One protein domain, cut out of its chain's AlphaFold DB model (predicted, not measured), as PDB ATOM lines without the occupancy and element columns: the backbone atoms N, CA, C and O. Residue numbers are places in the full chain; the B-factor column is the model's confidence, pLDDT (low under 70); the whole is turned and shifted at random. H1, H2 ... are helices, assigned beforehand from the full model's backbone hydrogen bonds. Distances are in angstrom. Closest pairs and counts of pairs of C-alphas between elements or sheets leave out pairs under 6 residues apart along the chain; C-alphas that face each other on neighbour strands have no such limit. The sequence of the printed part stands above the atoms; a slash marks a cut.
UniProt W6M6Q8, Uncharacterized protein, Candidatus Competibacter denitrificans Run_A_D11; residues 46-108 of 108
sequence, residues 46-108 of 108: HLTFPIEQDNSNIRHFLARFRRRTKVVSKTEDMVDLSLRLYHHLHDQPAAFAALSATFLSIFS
ATOM      1  N   HIS A  46      16.958 -10.875 -37.989       73.25
ATOM      2  CA  HIS A  46      17.995 -11.722 -38.579       73.25
ATOM      3  C   HIS A  46      18.017 -13.160 -38.030       73.25
ATOM      4  O   HIS A  46      18.511 -14.056 -38.707       73.25
ATOM      5  N   LEU A  47      17.444 -13.393 -36.845       77.50
ATOM      6  CA  LEU A  47      17.357 -14.710 -36.205       77.50
ATOM      7  C   LEU A  47      15.908 -15.197 -36.031       77.50
ATOM      8  O   LEU A  47      15.685 -16.243 -35.428       77.50
ATOM      9  N   THR A  48      14.914 -14.469 -36.561       77.88
ATOM     10  CA  THR A  48      13.486 -14.812 -36.413       77.88
ATOM     11  C   THR A  48      12.914 -15.572 -37.608       77.88
ATOM     12  O   THR A  48      11.762 -15.993 -37.559       77.88
ATOM     13  N   PHE A  49      13.700 -15.822 -38.658       84.00
ATOM     14  CA  PHE A  49      13.225 -16.565 -39.830       84.00
ATOM     15  C   PHE A  49      12.595 -17.929 -39.495       84.00
ATOM     16  O   PHE A  49      11.509 -18.192 -40.011       84.00
ATOM     17  N   PRO A  50      13.174 -18.772 -38.611       86.19
ATOM     18  CA  PRO A  50      12.572 -20.068 -38.288       86.19
ATOM     19  C   PRO A  50      11.195 -19.926 -37.631       86.19
ATOM     20  O   PRO A  50      10.231 -20.537 -38.076       86.19
ATOM     21  N   ILE A  51      11.060 -19.040 -36.638       86.75
ATOM     22  CA  ILE A  51       9.777 -18.820 -35.952       86.75
ATOM     23  C   ILE A  51       8.732 -18.174 -36.875       86.75
ATOM     24  O   ILE A  51       7.535 -18.434 -36.747       86.75
ATOM     25  N   GLU A  52       9.150 -17.334 -37.821       88.38
ATOM     26  CA  GLU A  52       8.260 -16.778 -38.842       88.38
ATOM     27  C   GLU A  52       7.773 -17.859 -39.816       88.38
ATOM     28  O   GLU A  52       6.581 -17.900 -40.135       88.38
ATOM     29  N   GLN A  53       8.665 -18.760 -40.232       91.12
ATOM     30  CA  GLN A  53       8.332 -19.911 -41.069       91.12
ATOM     31  C   GLN A  53       7.365 -20.861 -40.353       91.12
ATOM     32  O   GLN A  53       6.329 -21.206 -40.924       91.12
ATOM     33  N   ASP A  54       7.622 -21.202 -39.090       91.62
ATOM     34  CA  ASP A  54       6.737 -22.053 -38.285       91.62
ATOM     35  C   ASP A  54       5.349 -21.423 -38.129       91.62
ATOM     36  O   ASP A  54       4.322 -22.057 -38.379       91.62
ATOM     37  N   ASN A  55       5.293 -20.127 -37.809       91.44
ATOM     38  CA  ASN A  55       4.034 -19.388 -37.724       91.44
ATOM     39  C   ASN A  55       3.275 -19.353 -39.057       91.44
ATOM     40  O   ASN A  55       2.038 -19.345 -39.060       91.44
ATOM     41  N   SER A  56       3.990 -19.289 -40.181       93.62
ATOM     42  CA  SER A  56       3.405 -19.359 -41.518       93.62
ATOM     43  C   SER A  56       2.814 -20.745 -41.784       93.62
ATOM     44  O   SER A  56       1.645 -20.846 -42.170       93.62
ATOM     45  N   ASN A  57       3.562 -21.810 -41.482       95.12
ATOM     46  CA  ASN A  57       3.126 -23.195 -41.659       95.12
ATOM     47  C   ASN A  57       1.899 -23.521 -40.798       95.12
ATOM     48  O   ASN A  57       0.900 -24.010 -41.324       95.12
ATOM     49  N   ILE A  58       1.907 -23.154 -39.513       95.12
ATOM     50  CA  ILE A  58       0.757 -23.330 -38.611       95.12
ATOM     51  C   ILE A  58      -0.499 -22.681 -39.208       95.12
ATOM     52  O   ILE A  58      -1.567 -23.296 -39.258       95.12
ATOM     53  N   ARG A  59      -0.393 -21.436 -39.694       94.81
ATOM     54  CA  ARG A  59      -1.528 -20.721 -40.308       94.81
ATOM     55  C   ARG A  59      -1.967 -21.350 -41.623       94.81
ATOM     56  O   ARG A  59      -3.160 -21.327 -41.916       94.81
ATOM     57  N   HIS A  60      -1.028 -21.868 -42.407       94.50
ATOM     58  CA  HIS A  60      -1.308 -22.535 -43.670       94.50
ATOM     59  C   HIS A  60      -2.088 -23.834 -43.445       94.50
ATOM     60  O   HIS A  60      -3.204 -23.961 -43.944       94.50
ATOM     61  N   PHE A  61      -1.553 -24.747 -42.634       93.88
ATOM     62  CA  PHE A  61      -2.133 -26.076 -42.436       93.88
ATOM     63  C   PHE A  61      -3.413 -26.056 -41.603       93.88
ATOM     64  O   PHE A  61      -4.365 -26.763 -41.924       93.88
ATOM     65  N   LEU A  62      -3.484 -25.224 -40.559       94.38
ATOM     66  CA  LEU A  62      -4.706 -25.130 -39.757       94.38
ATOM     67  C   LEU A  62      -5.766 -24.223 -40.392       94.38
ATOM     68  O   LEU A  62      -6.911 -24.228 -39.938       94.38
ATOM     69  N   ALA A  63      -5.394 -23.380 -41.362       93.50
ATOM     70  CA  ALA A  63      -6.195 -22.252 -41.856       93.50
ATOM     71  C   ALA A  63      -6.675 -21.280 -40.748       93.50
ATOM     72  O   ALA A  63      -7.513 -20.408 -40.990       93.50
ATOM     73  N   ARG A  64      -6.137 -21.414 -39.526       91.06
ATOM     74  CA  ARG A  64      -6.471 -20.637 -38.324       91.06
ATOM     75  C   ARG A  64      -5.485 -19.494 -38.114       91.06
ATOM     76  O   ARG A  64      -4.484 -19.358 -38.809       91.06
ATOM     77  N   PHE A  65      -5.799 -18.629 -37.152       89.25
ATOM     78  CA  PHE A  65      -4.942 -17.530 -36.685       89.25
ATOM     79  C   PHE A  65      -4.611 -16.457 -37.738       89.25
ATOM     80  O   PHE A  65      -3.864 -15.531 -37.445       89.25
ATOM     81  N   ARG A  66      -5.172 -16.513 -38.953       88.69
ATOM     82  CA  ARG A  66      -4.949 -15.500 -40.000       88.69
ATOM     83  C   ARG A  66      -5.890 -14.300 -39.883       88.69
ATOM     84  O   ARG A  66      -5.457 -13.164 -40.044       88.69
ATOM     85  N   ARG A  67      -7.182 -14.535 -39.631       84.25
ATOM     86  CA  ARG A  67      -8.211 -13.487 -39.505       84.25
ATOM     87  C   ARG A  67      -9.114 -13.793 -38.318       84.25
ATOM     88  O   ARG A  67      -9.554 -14.922 -38.161       84.25
ATOM     89  N   ARG A  68      -9.450 -12.776 -37.519       81.00
ATOM     90  CA  ARG A  68     -10.278 -12.936 -36.304       81.00
ATOM     91  C   ARG A  68     -11.717 -13.394 -36.572       81.00
ATOM     92  O   ARG A  68     -12.393 -13.814 -35.646       81.00
ATOM     93  N   THR A  69     -12.183 -13.309 -37.814       87.50
ATOM     94  CA  THR A  69     -13.572 -13.589 -38.212       87.50
ATOM     95  C   THR A  69     -13.727 -14.842 -39.074       87.50
ATOM     96  O   THR A  69     -14.835 -15.153 -39.503       87.50
ATOM     97  N   LYS A  70     -12.638 -15.558 -39.383       85.00
ATOM     98  CA  LYS A  70     -12.651 -16.724 -40.279       85.00
ATOM     99  C   LYS A  70     -11.850 -17.863 -39.668       85.00
ATOM    100  O   LYS A  70     -10.753 -17.618 -39.181       85.00
ATOM    101  N   VAL A  71     -12.412 -19.076 -39.733       88.69
ATOM    102  CA  VAL A  71     -11.828 -20.310 -39.173       88.69
ATOM    103  C   VAL A  71     -11.362 -20.061 -37.729       88.69
ATOM    104  O   VAL A  71     -10.175 -19.975 -37.428       88.69
ATOM    105  N   VAL A  72     -12.334 -19.829 -36.844       88.75
ATOM    106  CA  VAL A  72     -12.102 -19.407 -35.453       88.75
ATOM    107  C   VAL A  72     -12.151 -20.593 -34.488       88.75
ATOM    108  O   VAL A  72     -12.908 -21.540 -34.698       88.75
ATOM    109  N   SER A  73     -11.382 -20.520 -33.401       89.00
ATOM    110  CA  SER A  73     -11.525 -21.425 -32.254       89.00
ATOM    111  C   SER A  73     -12.561 -20.855 -31.285       89.00
ATOM    112  O   SER A  73     -12.473 -19.686 -30.918       89.00
ATOM    113  N   LYS A  74     -13.538 -21.670 -30.866       88.31
ATOM    114  CA  LYS A  74     -14.587 -21.251 -29.918       88.31
ATOM    115  C   LYS A  74     -14.122 -21.240 -28.457       88.31
ATOM    116  O   LYS A  74     -14.716 -20.537 -27.650       88.31
ATOM    117  N   THR A  75     -13.085 -22.007 -28.131       91.00
ATOM    118  CA  THR A  75     -12.524 -22.131 -26.779       91.00
ATOM    119  C   THR A  75     -10.999 -22.105 -26.822       91.00
ATOM    120  O   THR A  75     -10.396 -22.347 -27.875       91.00
ATOM    121  N   GLU A  76     -10.381 -21.811 -25.678       90.12
ATOM    122  CA  GLU A  76      -8.922 -21.845 -25.513       90.12
ATOM    123  C   GLU A  76      -8.383 -23.271 -25.691       90.12
ATOM    124  O   GLU A  76      -7.411 -23.472 -26.415       90.12
ATOM    125  N   ASP A  77      -9.100 -24.271 -25.175       94.75
ATOM    126  CA  ASP A  77      -8.765 -25.688 -25.358       94.75
ATOM    127  C   ASP A  77      -8.692 -26.081 -26.836       94.75
ATOM    128  O   ASP A  77      -7.788 -26.797 -27.255       94.75
ATOM    129  N   MET A  78      -9.595 -25.563 -27.677       93.94
ATOM    130  CA  MET A  78      -9.548 -25.833 -29.116       93.94
ATOM    131  C   MET A  78      -8.345 -25.185 -29.802       93.94
ATOM    132  O   MET A  78      -7.933 -25.664 -30.857       93.94
ATOM    133  N   VAL A  79      -7.796 -24.092 -29.260       91.94
ATOM    134  CA  VAL A  79      -6.522 -23.529 -29.736       91.94
ATOM    135  C   VAL A  79      -5.384 -24.482 -29.383       91.94
ATOM    136  O   VAL A  79      -4.645 -24.873 -30.287       91.94
ATOM    137  N   ASP A  80      -5.293 -24.898 -28.119       94.25
ATOM    138  CA  ASP A  80      -4.245 -25.800 -27.625       94.25
ATOM    139  C   ASP A  80      -4.255 -27.146 -28.364       94.25
ATOM    140  O   ASP A  80      -3.250 -27.542 -28.956       94.25
ATOM    141  N   LEU A  81      -5.414 -27.805 -28.445       96.00
ATOM    142  CA  LEU A  81      -5.570 -29.091 -29.129       96.00
ATOM    143  C   LEU A  81      -5.226 -29.012 -30.619       96.00
ATOM    144  O   LEU A  81      -4.608 -29.932 -31.148       96.00
ATOM    145  N   SER A  82      -5.582 -27.918 -31.302       94.88
ATOM    146  CA  SER A  82      -5.266 -27.770 -32.732       94.88
ATOM    147  C   SER A  82      -3.765 -27.619 -32.969       94.88
ATOM    148  O   SER A  82      -3.244 -28.185 -33.925       94.88
ATOM    149  N   LEU A  83      -3.068 -26.877 -32.102       95.38
ATOM    150  CA  LEU A  83      -1.614 -26.729 -32.177       95.38
ATOM    151  C   LEU A  83      -0.907 -28.052 -31.867       95.38
ATOM    152  O   LEU A  83      -0.010 -28.447 -32.607       95.38
ATOM    153  N   ARG A  84      -1.345 -28.778 -30.831       96.44
ATOM    154  CA  ARG A  84      -0.795 -30.105 -30.505       96.44
ATOM    155  C   ARG A  84      -0.999 -31.104 -31.632       96.44
ATOM    156  O   ARG A  84      -0.066 -31.822 -31.970       96.44
ATOM    157  N   LEU A  85      -2.198 -31.140 -32.213       95.75
ATOM    158  CA  LEU A  85      -2.497 -32.023 -33.338       95.75
ATOM    159  C   LEU A  85      -1.633 -31.675 -34.552       95.75
ATOM    160  O   LEU A  85      -1.086 -32.577 -35.177       95.75
ATOM    161  N   TYR A  86      -1.479 -30.381 -34.853       95.94
ATOM    162  CA  TYR A  86      -0.585 -29.923 -35.912       95.94
ATOM    163  C   TYR A  86       0.841 -30.428 -35.691       95.94
ATOM    164  O   TYR A  86       1.355 -31.116 -36.560       95.94
ATOM    165  N   HIS A  87       1.445 -30.170 -34.529       95.88
ATOM    166  CA  HIS A  87       2.814 -30.611 -34.247       95.88
ATOM    167  C   HIS A  87       2.954 -32.135 -34.247       95.88
ATOM    168  O   HIS A  87       3.905 -32.672 -34.806       95.88
ATOM    169  N   HIS A  88       1.980 -32.861 -33.692       95.62
ATOM    170  CA  HIS A  88       2.007 -34.320 -33.709       95.62
ATOM    171  C   HIS A  88       2.010 -34.885 -35.133       95.62
ATOM    172  O   HIS A  88       2.757 -35.815 -35.407       95.62
ATOM    173  N   LEU A  89       1.212 -34.326 -36.045       95.00
ATOM    174  CA  LEU A  89       1.126 -34.823 -37.420       95.00
ATOM    175  C   LEU A  89       2.219 -34.258 -38.335       95.00
ATOM    176  O   LEU A  89       2.689 -34.957 -39.226       95.00
ATOM    177  N   HIS A  90       2.606 -33.000 -38.146       93.38
ATOM    178  CA  HIS A  90       3.565 -32.311 -39.007       93.38
ATOM    179  C   HIS A  90       5.008 -32.692 -38.676       93.38
ATOM    180  O   HIS A  90       5.793 -32.954 -39.584       93.38
ATOM    181  N   ASP A  91       5.336 -32.785 -37.386       93.44
ATOM    182  CA  ASP A  91       6.711 -33.011 -36.938       93.44
ATOM    183  C   ASP A  91       7.034 -34.514 -36.834       93.44
ATOM    184  O   ASP A  91       8.200 -34.894 -36.724       93.44
ATOM    185  N   GLN A  92       6.018 -35.393 -36.882       94.88
ATOM    186  CA  GLN A  92       6.175 -36.850 -36.773       94.88
ATOM    187  C   GLN A  92       5.579 -37.563 -38.004       94.88
ATOM    188  O   GLN A  92       4.411 -37.965 -37.994       94.88
ATOM    189  N   PRO A  93       6.381 -37.815 -39.058       92.94
ATOM    190  CA  PRO A  93       5.903 -38.449 -40.290       92.94
ATOM    191  C   PRO A  93       5.240 -39.816 -40.075       92.94
ATOM    192  O   PRO A  93       4.299 -40.166 -40.784       92.94
ATOM    193  N   ALA A  94       5.690 -40.578 -39.074       95.69
ATOM    194  CA  ALA A  94       5.097 -41.867 -38.722       95.69
ATOM    195  C   ALA A  94       3.657 -41.733 -38.197       95.69
ATOM    196  O   ALA A  94       2.797 -42.535 -38.561       95.69
ATOM    197  N   ALA A  95       3.376 -40.704 -37.389       95.12
ATOM    198  CA  ALA A  95       2.029 -40.435 -36.888       95.12
ATOM    199  C   ALA A  95       1.082 -40.064 -38.035       95.12
ATOM    200  O   ALA A  95      -0.032 -40.585 -38.124       95.12
ATOM    201  N   PHE A  96       1.551 -39.222 -38.960       94.69
ATOM    202  CA  PHE A  96       0.796 -38.892 -40.164       94.69
ATOM    203  C   PHE A  96       0.541 -40.121 -41.042       94.69
ATOM    204  O   PHE A  96      -0.590 -40.326 -41.472       94.69
ATOM    205  N   ALA A  97       1.558 -40.955 -41.277       95.31
ATOM    206  CA  ALA A  97       1.433 -42.162 -42.091       95.31
ATOM    207  C   ALA A  97       0.425 -43.167 -41.505       95.31
ATOM    208  O   ALA A  97      -0.383 -43.731 -42.240       95.31
ATOM    209  N   ALA A  98       0.429 -43.362 -40.184       94.69
ATOM    210  CA  ALA A  98      -0.532 -44.240 -39.517       94.69
ATOM    211  C   ALA A  98      -1.978 -43.732 -39.663       94.69
ATOM    212  O   ALA A  98      -2.894 -44.499 -39.981       94.69
ATOM    213  N   LEU A  99      -2.189 -42.424 -39.474       93.19
ATOM    214  CA  LEU A  99      -3.508 -41.816 -39.625       93.19
ATOM    215  C   LEU A  99      -3.977 -41.839 -41.086       93.19
ATOM    216  O   LEU A  99      -5.134 -42.163 -41.350       93.19
ATOM    217  N   SER A 100      -3.094 -41.523 -42.036       93.50
ATOM    218  CA  SER A 100      -3.435 -41.493 -43.459       93.50
ATOM    219  C   SER A 100      -3.782 -42.880 -43.987       93.50
ATOM    220  O   SER A 100      -4.770 -43.009 -44.702       93.50
ATOM    221  N   ALA A 101      -3.062 -43.926 -43.571       94.19
ATOM    222  CA  ALA A 101      -3.391 -45.309 -43.911       94.19
ATOM    223  C   ALA A 101      -4.797 -45.699 -43.427       94.19
ATOM    224  O   ALA A 101      -5.581 -46.259 -44.191       94.19
ATOM    225  N   THR A 102      -5.144 -45.327 -42.191       94.62
ATOM    226  CA  THR A 102      -6.485 -45.551 -41.622       94.62
ATOM    227  C   THR A 102      -7.568 -44.792 -42.395       94.62
ATOM    228  O   THR A 102      -8.677 -45.279 -42.579       94.62
ATOM    229  N   PHE A 103      -7.267 -43.581 -42.864       92.44
ATOM    230  CA  PHE A 103      -8.215 -42.797 -43.655       92.44
ATOM    231  C   PHE A 103      -8.407 -43.372 -45.061       92.44
ATOM    232  O   PHE A 103      -9.526 -43.430 -45.563       92.44
ATOM    233  N   LEU A 104      -7.318 -43.801 -45.700       93.94
ATOM    234  CA  LEU A 104      -7.348 -44.390 -47.036       93.94
ATOM    235  C   LEU A 104      -8.087 -45.727 -47.053       93.94
ATOM    236  O   LEU A 104      -8.749 -46.018 -48.045       93.94
ATOM    237  N   SER A 105      -8.059 -46.485 -45.952       93.88
ATOM    238  CA  SER A 105      -8.797 -47.748 -45.856       93.88
ATOM    239  C   SER A 105     -10.320 -47.585 -45.902       93.88
ATOM    240  O   SER A 105     -11.033 -48.567 -46.036       93.88
ATOM    241  N   ILE A 106     -10.843 -46.361 -45.768       94.81
ATOM    242  CA  ILE A 106     -12.275 -46.074 -45.952       94.81
ATOM    243  C   ILE A 106     -12.664 -46.161 -47.438       94.81
ATOM    244  O   ILE A 106     -13.823 -46.412 -47.762       94.81
ATOM    245  N   PHE A 107     -11.707 -45.935 -48.342       91.62
ATOM    246  CA  PHE A 107     -11.926 -45.877 -49.789       91.62
ATOM    247  C   PHE A 107     -11.478 -47.144 -50.533       91.62
ATOM    248  O   PHE A 107     -11.600 -47.191 -51.757       91.62
ATOM    249  N   SER A 108     -10.938 -48.133 -49.815       77.38
ATOM    250  CA  SER A 108     -10.544 -49.456 -50.321       77.38
ATOM    251  C   SER A 108     -11.592 -50.505 -49.989       77.38
ATOM    252  O   SER A 108     -11.937 -51.293 -50.893       77.38
TER     253      SER A 108
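Overview. This is residues 46 to 108 of the 108 residues of an uncharacterized protein of Candidatus Competibacter denitrificans Run_A_D11 (UniProt W6M6Q8). What shape do the atoms draw? Three helices make a loose, open zigzag: the later part of H1 packs nearly crosswise on H2, and H2 turns a corner into H3. Residues 46 to 54 and 100 to 108 stick out at the two ends, and a long loop of residues 63 to 75 joins H1 to H2. How large is it, and what is it made of? The printed part has 63 residues with three named helices, H1, H2 and H3 in that order, and no named strand: the class is all helix. It is loose, with a radius of gyration of the C-alphas of 14.3 A and spans of 45 by 31 by 18 A.

Arrangement. Where does H1, residues 49 to 62, meet H2, residues 76 to 90? They touch, with residues 58 to 62 of H1 and 82 to 86 of H2 alone; the closest C-alphas, those of Ile 58 and Tyr 86, are 7.2 A apart. Their lines are about perpendicular, at 75 degrees. How does H3, residues 93 to 104, follow? H2 and H3 touch only at the corner, about perpendicular at 82 degrees; their closest C-alphas, those of Leu 89 and Phe 96, are 4.9 A apart. H1 and H3 are apart. What do the backbones show? In H1, H2 and H3 every O i to N i+4 pair is within hydrogen-bond range.

Along the chain. Where does H1 begin? C-alpha 49 is at (13.225, -16.565, -39.830), and H1 measures 19.9 A from first to last C-alpha. How long are the others? H2 measures 21.2 A and H3 16.0 A; H3 ends with C-alpha 104 at (-7.348, -44.390, -47.036).

Size, cuts and confidence. How far does it reach? The two C-alphas farthest apart, those of His 46 and Ser 108, are 48.7 A apart. Which link is long? The link from H1 to H2 is long, with 13 residues, and that from H2 to H3 is tight, with 2. Is there a cut or low confidence? The printed part has no cut, its mean pLDDT is 91.3, and no printed residue is under 70.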